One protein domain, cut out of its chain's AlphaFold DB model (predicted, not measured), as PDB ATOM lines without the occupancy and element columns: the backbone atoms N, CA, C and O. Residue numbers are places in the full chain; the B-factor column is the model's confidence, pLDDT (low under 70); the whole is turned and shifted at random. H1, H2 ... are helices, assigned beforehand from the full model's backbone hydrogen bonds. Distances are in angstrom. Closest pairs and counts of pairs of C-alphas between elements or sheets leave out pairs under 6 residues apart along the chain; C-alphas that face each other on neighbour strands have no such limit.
ATOM      1  N   LYS A 195      46.159 105.567 112.583       68.75
ATOM      2  CA  LYS A 195      45.617 105.225 113.913       68.75
ATOM      3  C   LYS A 195      45.370 106.450 114.787       68.75
ATOM      4  O   LYS A 195      44.646 106.361 115.769       68.75
ATOM      5  N   GLU A 196      46.025 107.552 114.447       69.25
ATOM      6  CA  GLU A 196      46.071 108.770 115.256       69.25
ATOM      7  C   GLU A 196      44.847 109.658 115.002       69.25
ATOM      8  O   GLU A 196      44.400 110.369 115.897       69.25
ATOM      9  N   ASN A 197      44.280 109.592 113.794       74.19
ATOM     10  CA  ASN A 197      43.223 110.491 113.359       74.19
ATOM     11  C   ASN A 197      41.934 109.727 113.104       74.19
ATOM     12  O   ASN A 197      41.860 108.837 112.257       74.19
ATOM     13  N   TYR A 198      40.902 110.115 113.840       75.38
ATOM     14  CA  TYR A 198      39.551 109.643 113.611       75.38
ATOM     15  C   TYR A 198      38.919 110.438 112.457       75.38
ATOM     16  O   TYR A 198      39.097 111.659 112.413       75.38
ATOM     17  N   PRO A 199      38.185 109.796 111.532       76.75
ATOM     18  CA  PRO A 199      37.494 110.511 110.466       76.75
ATOM     19  C   PRO A 199      36.451 111.473 111.046       76.75
ATOM     20  O   PRO A 199      35.765 111.158 112.025       76.75
ATOM     21  N   LEU A 200      36.319 112.649 110.434       80.75
ATOM     22  CA  LEU A 200      35.339 113.648 110.852       80.75
ATOM     23  C   LEU A 200      33.925 113.210 110.444       80.75
ATOM     24  O   LEU A 200      33.734 112.422 109.517       80.75
ATOM     25  N   ALA A 201      32.902 113.766 111.095       75.94
ATOM     26  CA  ALA A 201      31.501 113.460 110.777       75.94
ATOM     27  C   ALA A 201      31.131 113.770 109.308       75.94
ATOM     28  O   ALA A 201      30.298 113.079 108.710       75.94
ATOM     29  N   SER A 202      31.787 114.772 108.709       77.00
ATOM     30  CA  SER A 202      31.685 115.101 107.283       77.00
ATOM     31  C   SER A 202      32.178 113.964 106.388       77.00
ATOM     32  O   SER A 202      31.547 113.646 105.379       77.00
ATOM     33  N   ASP A 203      33.270 113.318 106.785       75.12
ATOM     34  CA  ASP A 203      33.933 112.281 105.997       75.12
ATOM     35  C   ASP A 203      33.112 110.994 106.024       75.12
ATOM     36  O   ASP A 203      32.874 110.395 104.975       75.12
ATOM     37  N   VAL A 204      32.586 110.638 107.203       77.00
ATOM     38  CA  VAL A 204      31.723 109.464 107.413       77.00
ATOM     39  C   VAL A 204      30.419 109.567 106.617       77.00
ATOM     40  O   VAL A 204      29.946 108.565 106.082       77.00
ATOM     41  N   SER A 205      29.853 110.771 106.495       77.00
ATOM     42  CA  SER A 205      28.583 110.995 105.784       77.00
ATOM     43  C   SER A 205      28.747 111.044 104.259       77.00
ATOM     44  O   SER A 205      27.789 110.851 103.512       77.00
ATOM     45  N   SER A 206      29.961 111.308 103.771       83.62
ATOM     46  CA  SER A 206      30.223 111.482 102.343       83.62
ATOM     47  C   SER A 206      30.425 110.142 101.621       83.62
ATOM     48  O   SER A 206      31.294 109.338 101.957       83.62
ATOM     49  N   LEU A 207      29.652 109.884 100.561       82.44
ATOM     50  CA  LEU A 207      29.816 108.656  99.768       82.44
ATOM     51  C   LEU A 207      31.187 108.601  99.069       82.44
ATOM     52  O   LEU A 207      31.764 107.528  98.913       82.44
ATOM     53  N   LYS A 208      31.714 109.759  98.658       84.38
ATOM     54  CA  LYS A 208      32.986 109.863  97.935       84.38
ATOM     55  C   LYS A 208      34.169 109.397  98.792       84.38
ATOM     56  O   LYS A 208      34.900 108.518  98.347       84.38
ATOM     57  N   SER A 209      34.304 109.910 100.015       81.56
ATOM     58  CA  SER A 209      35.401 109.524 100.915       81.56
ATOM     59  C   SER A 209      35.295 108.059 101.340       81.56
ATOM     60  O   SER A 209      36.297 107.354 101.426       81.56
ATOM     61  N   ASN A 210      34.070 107.553 101.515       84.56
ATOM     62  CA  ASN A 210      33.833 106.141 101.812       84.56
ATOM     63  C   ASN A 210      34.241 105.196 100.668       84.56
ATOM     64  O   ASN A 210      34.682 104.080 100.940       84.56
ATOM     65  N   LEU A 211      34.099 105.623  99.407       85.75
ATOM     66  CA  LEU A 211      34.560 104.868  98.237       85.75
ATOM     67  C   LEU A 211      36.075 104.961  98.036       85.75
ATOM     68  O   LEU A 211      36.680 103.989  97.596       85.75
ATOM     69  N   GLU A 212      36.679 106.108  98.345       87.38
ATOM     70  CA  GLU A 212      38.131 106.318  98.267       87.38
ATOM     71  C   GLU A 212      38.898 105.482  99.300       87.38
ATOM     72  O   GLU A 212      40.013 105.037  99.043       87.38
ATOM     73  N   TYR A 213      38.265 105.179 100.434       85.31
ATOM     74  CA  TYR A 213      38.807 104.264 101.437       85.31
ATOM     75  C   TYR A 213      38.997 102.824 100.911       85.31
ATOM     76  O   TYR A 213      39.814 102.067 101.439       85.31
ATOM     77  N   VAL A 214      38.240 102.415  99.884       89.19
ATOM     78  CA  VAL A 214      38.290 101.059  99.323       89.19
ATOM     79  C   VAL A 214      39.265 101.018  98.137       89.19
ATOM     80  O   VAL A 214      39.110 101.808  97.204       89.19
ATOM     81  N   PRO A 215      40.241 100.088  98.112       90.69
ATOM     82  CA  PRO A 215      41.207 100.003  97.025       90.69
ATOM     83  C   PRO A 215      40.519  99.622  95.712       90.69
ATOM     84  O   PRO A 215      39.543  98.869  95.692       90.69
ATOM     85  N   GLU A 216      41.058 100.128  94.607       90.56
ATOM     86  CA  GLU A 216      40.450 100.026  93.279       90.56
ATOM     87  C   GLU A 216      40.228  98.572  92.831       90.56
ATOM     88  O   GLU A 216      39.151  98.230  92.351       90.56
ATOM     89  N   SER A 217      41.186  97.679  93.095       91.75
ATOM     90  CA  SER A 217      41.074  96.245  92.783       91.75
ATOM     91  C   SER A 217      39.906  95.557  93.492       91.75
ATOM     92  O   SER A 217      39.203  94.740  92.894       91.75
ATOM     93  N   LEU A 218      39.645  95.920  94.752       91.50
ATOM     94  CA  LEU A 218      38.495  95.416  95.498       91.50
ATOM     95  C   LEU A 218      37.188  96.021  94.973       91.50
ATOM     96  O   LEU A 218      36.178  95.324  94.913       91.50
ATOM     97  N   ARG A 219      37.199  97.293  94.556       91.19
ATOM     98  CA  ARG A 219      36.028  97.929  93.939       91.19
ATOM     99  C   ARG A 219      35.646  97.240  92.636       91.19
ATOM    100  O   ARG A 219      34.485  96.878  92.499       91.19
ATOM    101  N   TYR A 220      36.609  96.971  91.755       91.00
ATOM    102  CA  TYR A 220      36.362  96.237  90.513       91.00
ATOM    103  C   TYR A 220      35.731  94.864  90.758       91.00
ATOM    104  O   TYR A 220      34.781  94.493  90.072       91.00
ATOM    105  N   LEU A 221      36.207  94.125  91.768       91.69
ATOM    106  CA  LEU A 221      35.613  92.841  92.140       91.69
ATOM    107  C   LEU A 221      34.156  92.998  92.604       91.69
ATOM    108  O   LEU A 221      33.280  92.271  92.145       91.69
ATOM    109  N   LEU A 222      33.890  93.932  93.519       90.62
ATOM    110  CA  LEU A 222      32.551  94.114  94.085       90.62
ATOM    111  C   LEU A 222      31.565  94.680  93.050       90.62
ATOM    112  O   LEU A 222      30.409  94.267  93.029       90.62
ATOM    113  N   GLU A 223      32.015  95.561  92.155       90.50
ATOM    114  CA  GLU A 223      31.228  96.054  91.017       90.50
ATOM    115  C   GLU A 223      30.873  94.919  90.046       90.50
ATOM    116  O   GLU A 223      29.740  94.852  89.577       90.50
ATOM    117  N   ALA A 224      31.795  93.980  89.802       89.25
ATOM    118  CA  ALA A 224      31.519  92.798  88.987       89.25
ATOM    119  C   ALA A 224      30.521  91.829  89.654       89.25
ATOM    120  O   ALA A 224      29.780  91.135  88.960       89.25
ATOM    121  N   MET A 225      30.488  91.772  90.991       87.50
ATOM    122  CA  MET A 225      29.572  90.903  91.740       87.50
ATOM    123  C   MET A 225      28.169  91.502  91.925       87.50
ATOM    124  O   MET A 225      27.193  90.753  91.977       87.50
ATOM    125  N   PHE A 226      28.046  92.828  92.047       86.25
ATOM    126  CA  PHE A 226      26.781  93.509  92.345       86.25
ATOM    127  C   PHE A 226      26.274  94.326  91.145       86.25
ATOM    128  O   PHE A 226      26.710  95.453  90.920       86.25
ATOM    129  N   ALA A 227      25.276  93.802  90.427       70.94
ATOM    130  CA  ALA A 227      24.717  94.397  89.203       70.94
ATOM    131  C   ALA A 227      23.651  95.509  89.415       70.94
ATOM    132  O   ALA A 227      22.903  95.835  88.494       70.94
ATOM    133  N   GLU A 228      23.522  96.084  90.617       72.44
ATOM    134  CA  GLU A 228      22.395  96.967  90.979       72.44
ATOM    135  C   GLU A 228      22.695  98.481  90.915       72.44
ATOM    136  O   GLU A 228      23.829  98.928  91.074       72.44
ATOM    137  N   LYS A 229      21.643  99.305  90.759       64.94
ATOM    138  CA  LYS A 229      21.725 100.783  90.691       64.94
ATOM    139  C   LYS A 229      22.325 101.439  91.946       64.94
ATOM    140  O   LYS A 229      23.093 102.389  91.810       64.94
ATOM    141  N   ASP A 230      22.055 100.902  93.138       65.62
ATOM    142  CA  ASP A 230      22.582 101.407  94.423       65.62
ATOM    143  C   ASP A 230      23.857 100.676  94.880       65.62
ATOM    144  O   ASP A 230      24.207 100.648  96.064       65.62
ATOM    145  N   SER A 231      24.581 100.072  93.931       76.06
ATOM    146  CA  SER A 231      25.753  99.246  94.213       76.06
ATOM    147  C   SER A 231      26.847 100.017  94.963       76.06
ATOM    148  O   SER A 231      27.476  99.469  95.857       76.06
ATOM    149  N   LYS A 232      27.014 101.329  94.735       85.31
ATOM    150  CA  LYS A 232      28.118 102.115  95.327       85.31
ATOM    151  C   LYS A 232      28.117 102.165  96.857       85.31
ATOM    152  O   LYS A 232      29.170 102.001  97.465       85.31
ATOM    153  N   MET A 233      26.960 102.382  97.487       85.19
ATOM    154  CA  MET A 233      26.881 102.413  98.954       85.19
ATOM    155  C   MET A 233      27.115 101.013  99.536       85.19
ATOM    156  O   MET A 233      27.849 100.868 100.510       85.19
ATOM    157  N   LYS A 234      26.566  99.971  98.897       87.00
ATOM    158  CA  LYS A 234      26.797  98.574  99.290       87.00
ATOM    159  C   LYS A 234      28.270  98.179  99.135       87.00
ATOM    160  O   LYS A 234      28.832  97.590 100.052       87.00
ATOM    161  N   ILE A 235      28.907  98.560  98.027       89.69
ATOM    162  CA  ILE A 235      30.336  98.356  97.758       89.69
ATOM    163  C   ILE A 235      31.178  99.032  98.835       89.69
ATOM    164  O   ILE A 235      32.085  98.400  99.366       89.69
ATOM    165  N   ALA A 236      30.876 100.286  99.187       89.44
ATOM    166  CA  ALA A 236      31.598 100.987 100.243       89.44
ATOM    167  C   ALA A 236      31.463 100.252 101.585       89.44
ATOM    168  O   ALA A 236      32.466  99.973 102.240       89.44
ATOM    169  N   SER A 237      30.243  99.858 101.960       88.38
ATOM    170  CA  SER A 237      29.991  99.175 103.230       88.38
ATOM    171  C   SER A 237      30.656  97.798 103.316       88.38
ATOM    172  O   SER A 237      31.351  97.495 104.287       88.38
ATOM    173  N   ILE A 238      30.485  96.966 102.285       90.25
ATOM    174  CA  ILE A 238      31.059  95.615 102.225       90.25
ATOM    175  C   ILE A 238      32.579  95.690 102.065       90.25
ATOM    176  O   ILE A 238      33.306  94.961 102.735       90.25
ATOM    177  N   GLY A 239      33.076  96.607 101.233       91.50
ATOM    178  CA  GLY A 239      34.503  96.844 101.042       91.50
ATOM    179  C   GLY A 239      35.193  97.223 102.349       91.50
ATOM    180  O   GLY A 239      36.205  96.619 102.702       91.50
ATOM    181  N   GLN A 240      34.607  98.141 103.126       89.88
ATOM    182  CA  GLN A 240      35.116  98.496 104.454       89.88
ATOM    183  C   GLN A 240      35.128  97.297 105.415       89.88
ATOM    184  O   GLN A 240      36.113  97.105 106.132       89.88
ATOM    185  N   ALA A 241      34.092  96.451 105.392       90.06
ATOM    186  CA  ALA A 241      34.044  95.234 106.203       90.06
ATOM    187  C   ALA A 241      35.134  94.216 105.808       90.06
ATOM    188  O   ALA A 241      35.821  93.680 106.680       90.06
ATOM    189  N   ILE A 242      35.355  93.993 104.508       92.12
ATOM    190  CA  ILE A 242      36.404  93.094 103.994       92.12
ATOM    191  C   ILE A 242      37.799  93.606 104.367       92.12
ATOM    192  O   ILE A 242      38.661  92.822 104.775       92.12
ATOM    193  N   ILE A 243      38.029  94.918 104.256       90.88
ATOM    194  CA  ILE A 243      39.297  95.554 104.635       90.88
ATOM    195  C   ILE A 243      39.579  95.334 106.123       90.88
ATOM    196  O   ILE A 243      40.683  94.914 106.477       90.88
ATOM    197  N   GLN A 244      38.580  95.550 106.984       87.38
ATOM    198  CA  GLN A 244      38.702  95.322 108.426       87.38
ATOM    199  C   GLN A 244      38.958  93.853 108.768       87.38
ATOM    200  O   GLN A 244      39.852  93.550 109.559       87.38
ATOM    201  N   ALA A 245      38.244  92.926 108.121       88.75
ATOM    202  CA  ALA A 245      38.464  91.492 108.298       88.75
ATOM    203  C   ALA A 245      39.869  91.057 107.834       88.75
ATOM    204  O   ALA A 245      40.501  90.204 108.454       88.75
ATOM    205  N   SER A 246      40.385  91.672 106.767       88.06
ATOM    206  CA  SER A 246      41.718  91.383 106.223       88.06
ATOM    207  C   SER A 246      42.855  91.989 107.052       88.06
ATOM    208  O   SER A 246      43.977  91.474 107.025       88.06
ATOM    209  N   ARG A 247      42.599  93.098 107.763       83.62
ATOM    210  CA  ARG A 247      43.580  93.838 108.575       83.62
ATOM    211  C   ARG A 247      42.991  94.250 109.929       83.62
ATOM    212  O   ARG A 247      42.781  95.443 110.174       83.62
ATOM    213  N   PRO A 248      42.794  93.287 110.842       80.25
ATOM    214  CA  PRO A 248      42.211  93.583 112.140       80.25
ATOM    215  C   PRO A 248      43.115  94.532 112.939       80.25
ATOM    216  O   PRO A 248      44.336  94.371 112.952       80.25
ATOM    217  N   ARG A 249      42.515  95.500 113.649       74.94
ATOM    218  CA  ARG A 249      43.185  96.412 114.611       74.94
ATOM    219  C   ARG A 249      44.215  97.384 114.013       74.94
ATOM    220  O   ARG A 249      44.984  98.008 114.753       74.94
ATOM    221  N   VAL A 250      44.287  97.497 112.687       77.88
ATOM    222  CA  VAL A 250      45.241  98.398 112.019       77.88
ATOM    223  C   VAL A 250      44.563  99.634 111.450       77.88
ATOM    224  O   VAL A 250      45.179 100.695 111.442       77.88
ATOM    225  N   LEU A 251      43.323  99.494 110.994       78.94
ATOM    226  CA  LEU A 251      42.578 100.554 110.338       78.94
ATOM    227  C   LEU A 251      41.355 100.929 111.166       78.94
ATOM    228  O   LEU A 251      40.778 100.089 111.856       78.94
ATOM    229  N   ILE A 252      40.953 102.187 111.066       79.12
ATOM    230  CA  ILE A 252      39.728 102.703 111.660       79.12
ATOM    231  C   ILE A 252      38.743 102.914 110.503       79.12
ATOM    232  O   ILE A 252      38.944 103.793 109.671       79.12
ATOM    233  N   ALA A 253      37.711 102.068 110.407       81.12
ATOM    234  CA  ALA A 253      36.757 102.139 109.299       81.12
ATOM    235  C   ALA A 253      35.647 103.159 109.608       81.12
ATOM    236  O   ALA A 253      34.983 103.009 110.640       81.12
ATOM    237  N   PRO A 254      35.379 104.130 108.712       81.94
ATOM    238  CA  PRO A 254      34.322 105.128 108.896       81.94
ATOM    239  C   PRO A 254      32.939 104.532 109.201       81.94
ATOM    240  O   PRO A 254      32.207 105.054 110.039       81.94
ATOM    241  N   LEU A 255      32.579 103.406 108.576       83.94
ATOM    242  CA  LEU A 255      31.285 102.762 108.810       83.94
ATOM    243  C   LEU A 255      31.154 102.190 110.229       83.94
ATOM    244  O   LEU A 255      30.102 102.330 110.849       83.94
ATOM    245  N   GLN A 256      32.208 101.556 110.751       80.75
ATOM    246  CA  GLN A 256      32.179 100.973 112.098       80.75
ATOM    247  C   GLN A 256      32.001 102.062 113.155       80.75
ATOM    248  O   GLN A 256      31.201 101.908 114.068       80.75
ATOM    249  N   ILE A 257      32.669 103.195 112.958       82.94
ATOM    250  CA  ILE A 257      32.517 104.405 113.764       82.94
ATOM    251  C   ILE A 257      31.073 104.897 113.772       82.94
ATOM    252  O   ILE A 257      30.499 105.121 114.839       82.94
ATOM    253  N   GLY A 258      30.501 105.095 112.579       82.19
ATOM    254  CA  GLY A 258      29.146 105.619 112.441       82.19
ATOM    255  C   GLY A 258      28.142 104.710 113.140       82.19
ATOM    256  O   GLY A 258      27.293 105.186 113.895       82.19
ATOM    257  N   LEU A 259      28.309 103.396 112.972       82.50
ATOM    258  CA  LEU A 259      27.497 102.392 113.644       82.50
ATOM    259  C   LEU A 259      27.675 102.436 115.167       82.50
ATOM    260  O   LEU A 259      26.684 102.432 115.888       82.50
ATOM    261  N   SER A 260      28.908 102.526 115.672       79.88
ATOM    262  CA  SER A 260      29.172 102.622 117.112       79.88
ATOM    263  C   SER A 260      28.505 103.846 117.742       79.88
ATOM    264  O   SER A 260      27.901 103.721 118.805       79.88
ATOM    265  N   ILE A 261      28.549 105.008 117.080       82.56
ATOM    266  CA  ILE A 261      27.881 106.231 117.554       82.56
ATOM    267  C   ILE A 261      26.358 106.043 117.561       82.56
ATOM    268  O   ILE A 261      25.699 106.375 118.545       82.56
ATOM    269  N   GLN A 262      25.790 105.471 116.494       83.88
ATOM    270  CA  GLN A 262      24.351 105.199 116.419       83.88
ATOM    271  C   GLN A 262      23.889 104.220 117.502       83.88
ATOM    272  O   GLN A 262      22.874 104.455 118.154       83.88
ATOM    273  N   LEU A 263      24.641 103.142 117.731       83.31
ATOM    274  CA  LEU A 263      24.347 102.168 118.781       83.31
ATOM    275  C   LEU A 263      24.467 102.793 120.172       83.31
ATOM    276  O   LEU A 263      23.625 102.533 121.030       83.31
ATOM    277  N   HIS A 264      25.466 103.648 120.390       81.19
ATOM    278  CA  HIS A 264      25.616 104.367 121.649       81.19
ATOM    279  C   HIS A 264      24.417 105.282 121.925       81.19
ATOM    280  O   HIS A 264      23.857 105.227 123.016       81.19
ATOM    281  N   ASN A 265      23.980 106.052 120.927       81.81
ATOM    282  CA  ASN A 265      22.824 106.939 121.061       81.81
ATOM    283  C   ASN A 265      21.517 106.166 121.288       81.81
ATOM    284  O   ASN A 265      20.692 106.594 122.088       81.81
ATOM    285  N   ASN A 266      21.330 105.029 120.607       81.25
ATOM    286  CA  ASN A 266      20.093 104.252 120.701       81.25
ATOM    287  C   ASN A 266      19.979 103.440 121.995       81.25
ATOM    288  O   ASN A 266      18.879 103.294 122.521       81.25
ATOM    289  N   PHE A 267      21.084 102.890 122.506       80.19
ATOM    290  CA  PHE A 267      21.037 101.950 123.630       80.19
ATOM    291  C   PHE A 267      21.641 102.495 124.924       80.19
ATOM    292  O   PHE A 267      21.437 101.879 125.968       80.19
ATOM    293  N   ALA A 268      22.401 103.601 124.875       67.25
ATOM    294  CA  ALA A 268      23.082 104.251 126.006       67.25
ATOM    295  C   ALA A 268      23.866 103.297 126.940       67.25
ATOM    296  O   ALA A 268      24.232 103.652 128.062       67.25
ATOM    297  N   SER A 269      24.143 102.073 126.486       61.47
ATOM    298  CA  SER A 269      24.644 100.982 127.312       61.47
ATOM    299  C   SER A 269      26.098 100.701 126.976       61.47
ATOM    300  O   SER A 269      26.445 100.367 125.841       61.47
ATOM    301  N   ARG A 270      26.959 100.801 127.995       59.78
ATOM    302  CA  ARG A 270      28.395 100.489 127.895       59.78
ATOM    303  C   ARG A 270      28.662  99.030 127.517       59.78
ATOM    304  O   ARG A 270      29.730  98.745 126.992       59.78
ATOM    305  N   PHE A 271      27.687  98.142 127.730       61.38
ATOM    306  CA  PHE A 271      27.796  96.713 127.441       61.38
ATOM    307  C   PHE A 271      28.074  96.418 125.957       61.38
ATOM    308  O   PHE A 271      28.815  95.493 125.652       61.38
ATOM    309  N   LEU A 272      27.535  97.225 125.035       57.16
ATOM    310  CA  LEU A 272      27.699  97.012 123.588       57.16
ATOM    311  C   LEU A 272      29.048  97.503 123.034       57.16
ATOM    312  O   LEU A 272      29.393  97.174 121.904       57.16
ATOM    313  N   VAL A 273      29.805  98.294 123.803       57.03
ATOM    314  CA  VAL A 273      31.075  98.905 123.361       57.03
ATOM    315  C   VAL A 273      32.296  98.134 123.888       57.03
ATOM    316  O   VAL A 273      33.387  98.265 123.349       57.03
ATOM    317  N   SER A 274      32.131  97.313 124.926       50.75
ATOM    318  CA  SER A 274      33.222  96.637 125.643       50.75
ATOM    319  C   SER A 274      33.579  95.228 125.132       50.75
ATOM    320  O   SER A 274      34.059  94.414 125.919       50.75
ATOM    321  N   THR A 275      33.352  94.929 123.849       46.66
ATOM    322  CA  THR A 275      33.671  93.623 123.222       46.66
ATOM    323  C   THR A 275      34.728  93.790 122.143       46.66
ATOM    324  O   THR A 275      35.645  92.942 122.081       46.66
TER     325      THR A 275
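AT A GLANCE: This is residues 195 to 275 of the 275 residues of an uncharacterized protein of Mytilus coruscus (UniProt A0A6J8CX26). What would one see first? H2 and H3 pack on H4 at steep tilts, and H5 runs off nearly at right angles to H4 as an arm, with residues 265 to 271 sticking out. Short H1 packs on the near end of H5. What is it built of? The printed part has 81 residues with five named helices, H1 to H5 in chain order, and no named strand: all helix. It is only just compact, close to loose, with a radius of gyration of the C-alphas of 13.8 A and spans of 40 by 26 by 23 A.

HOW THE PARTS SIT: What does the first helix touch? H1, residues 201 to 205, touches H5, residues 254 to 267, at its residues 254 to 258 alone; the closest C-alphas, of Val 204 and Pro 254, are 5.3 A apart. How do the following helices stand? H2, residues 207 to 212, touches H4, residues 231 to 246, at its residues 232 to 236 alone, the same way at a steep tilt of 43 degrees; the closest C-alphas, of Leu 211 and Ala 236, are 5.3 A apart. H3, residues 216 to 225, touches H4, opposite ways at a steep tilt of 59 degrees; the closest C-alphas, of Leu 222 and Ile 235, are 6.0 A apart. H4 and H5 are close but not clearly touching, about perpendicular at 87 degrees; the closest C-alphas, of Ser 237 and Leu 255, are 6.8 A apart. What of the backbones? In H1, H2, H3, H4 and H5 every O i to N i+4 pair is within hydrogen-bond range.

IN THESE COORDINATES: Where does H1 begin? C-alpha 201 is at (31.501, 113.460, 110.777). How long are the longer helices? From first to last C-alpha, H3 measures 14.3 A, H4 21.5 A and H5 20.1 A, ending at C-alpha 267 (21.037, 101.950, 123.630).

THE WHOLE: How far does it reach? The two C-alphas farthest apart, of Ala 224 and Ser 269, are 39.8 A apart. Is the printed part whole? It has no cut and no long link. Where is confidence low? The pLDDT is under 70 at residues 195 to 196, 229 to 230 and 268 to 275.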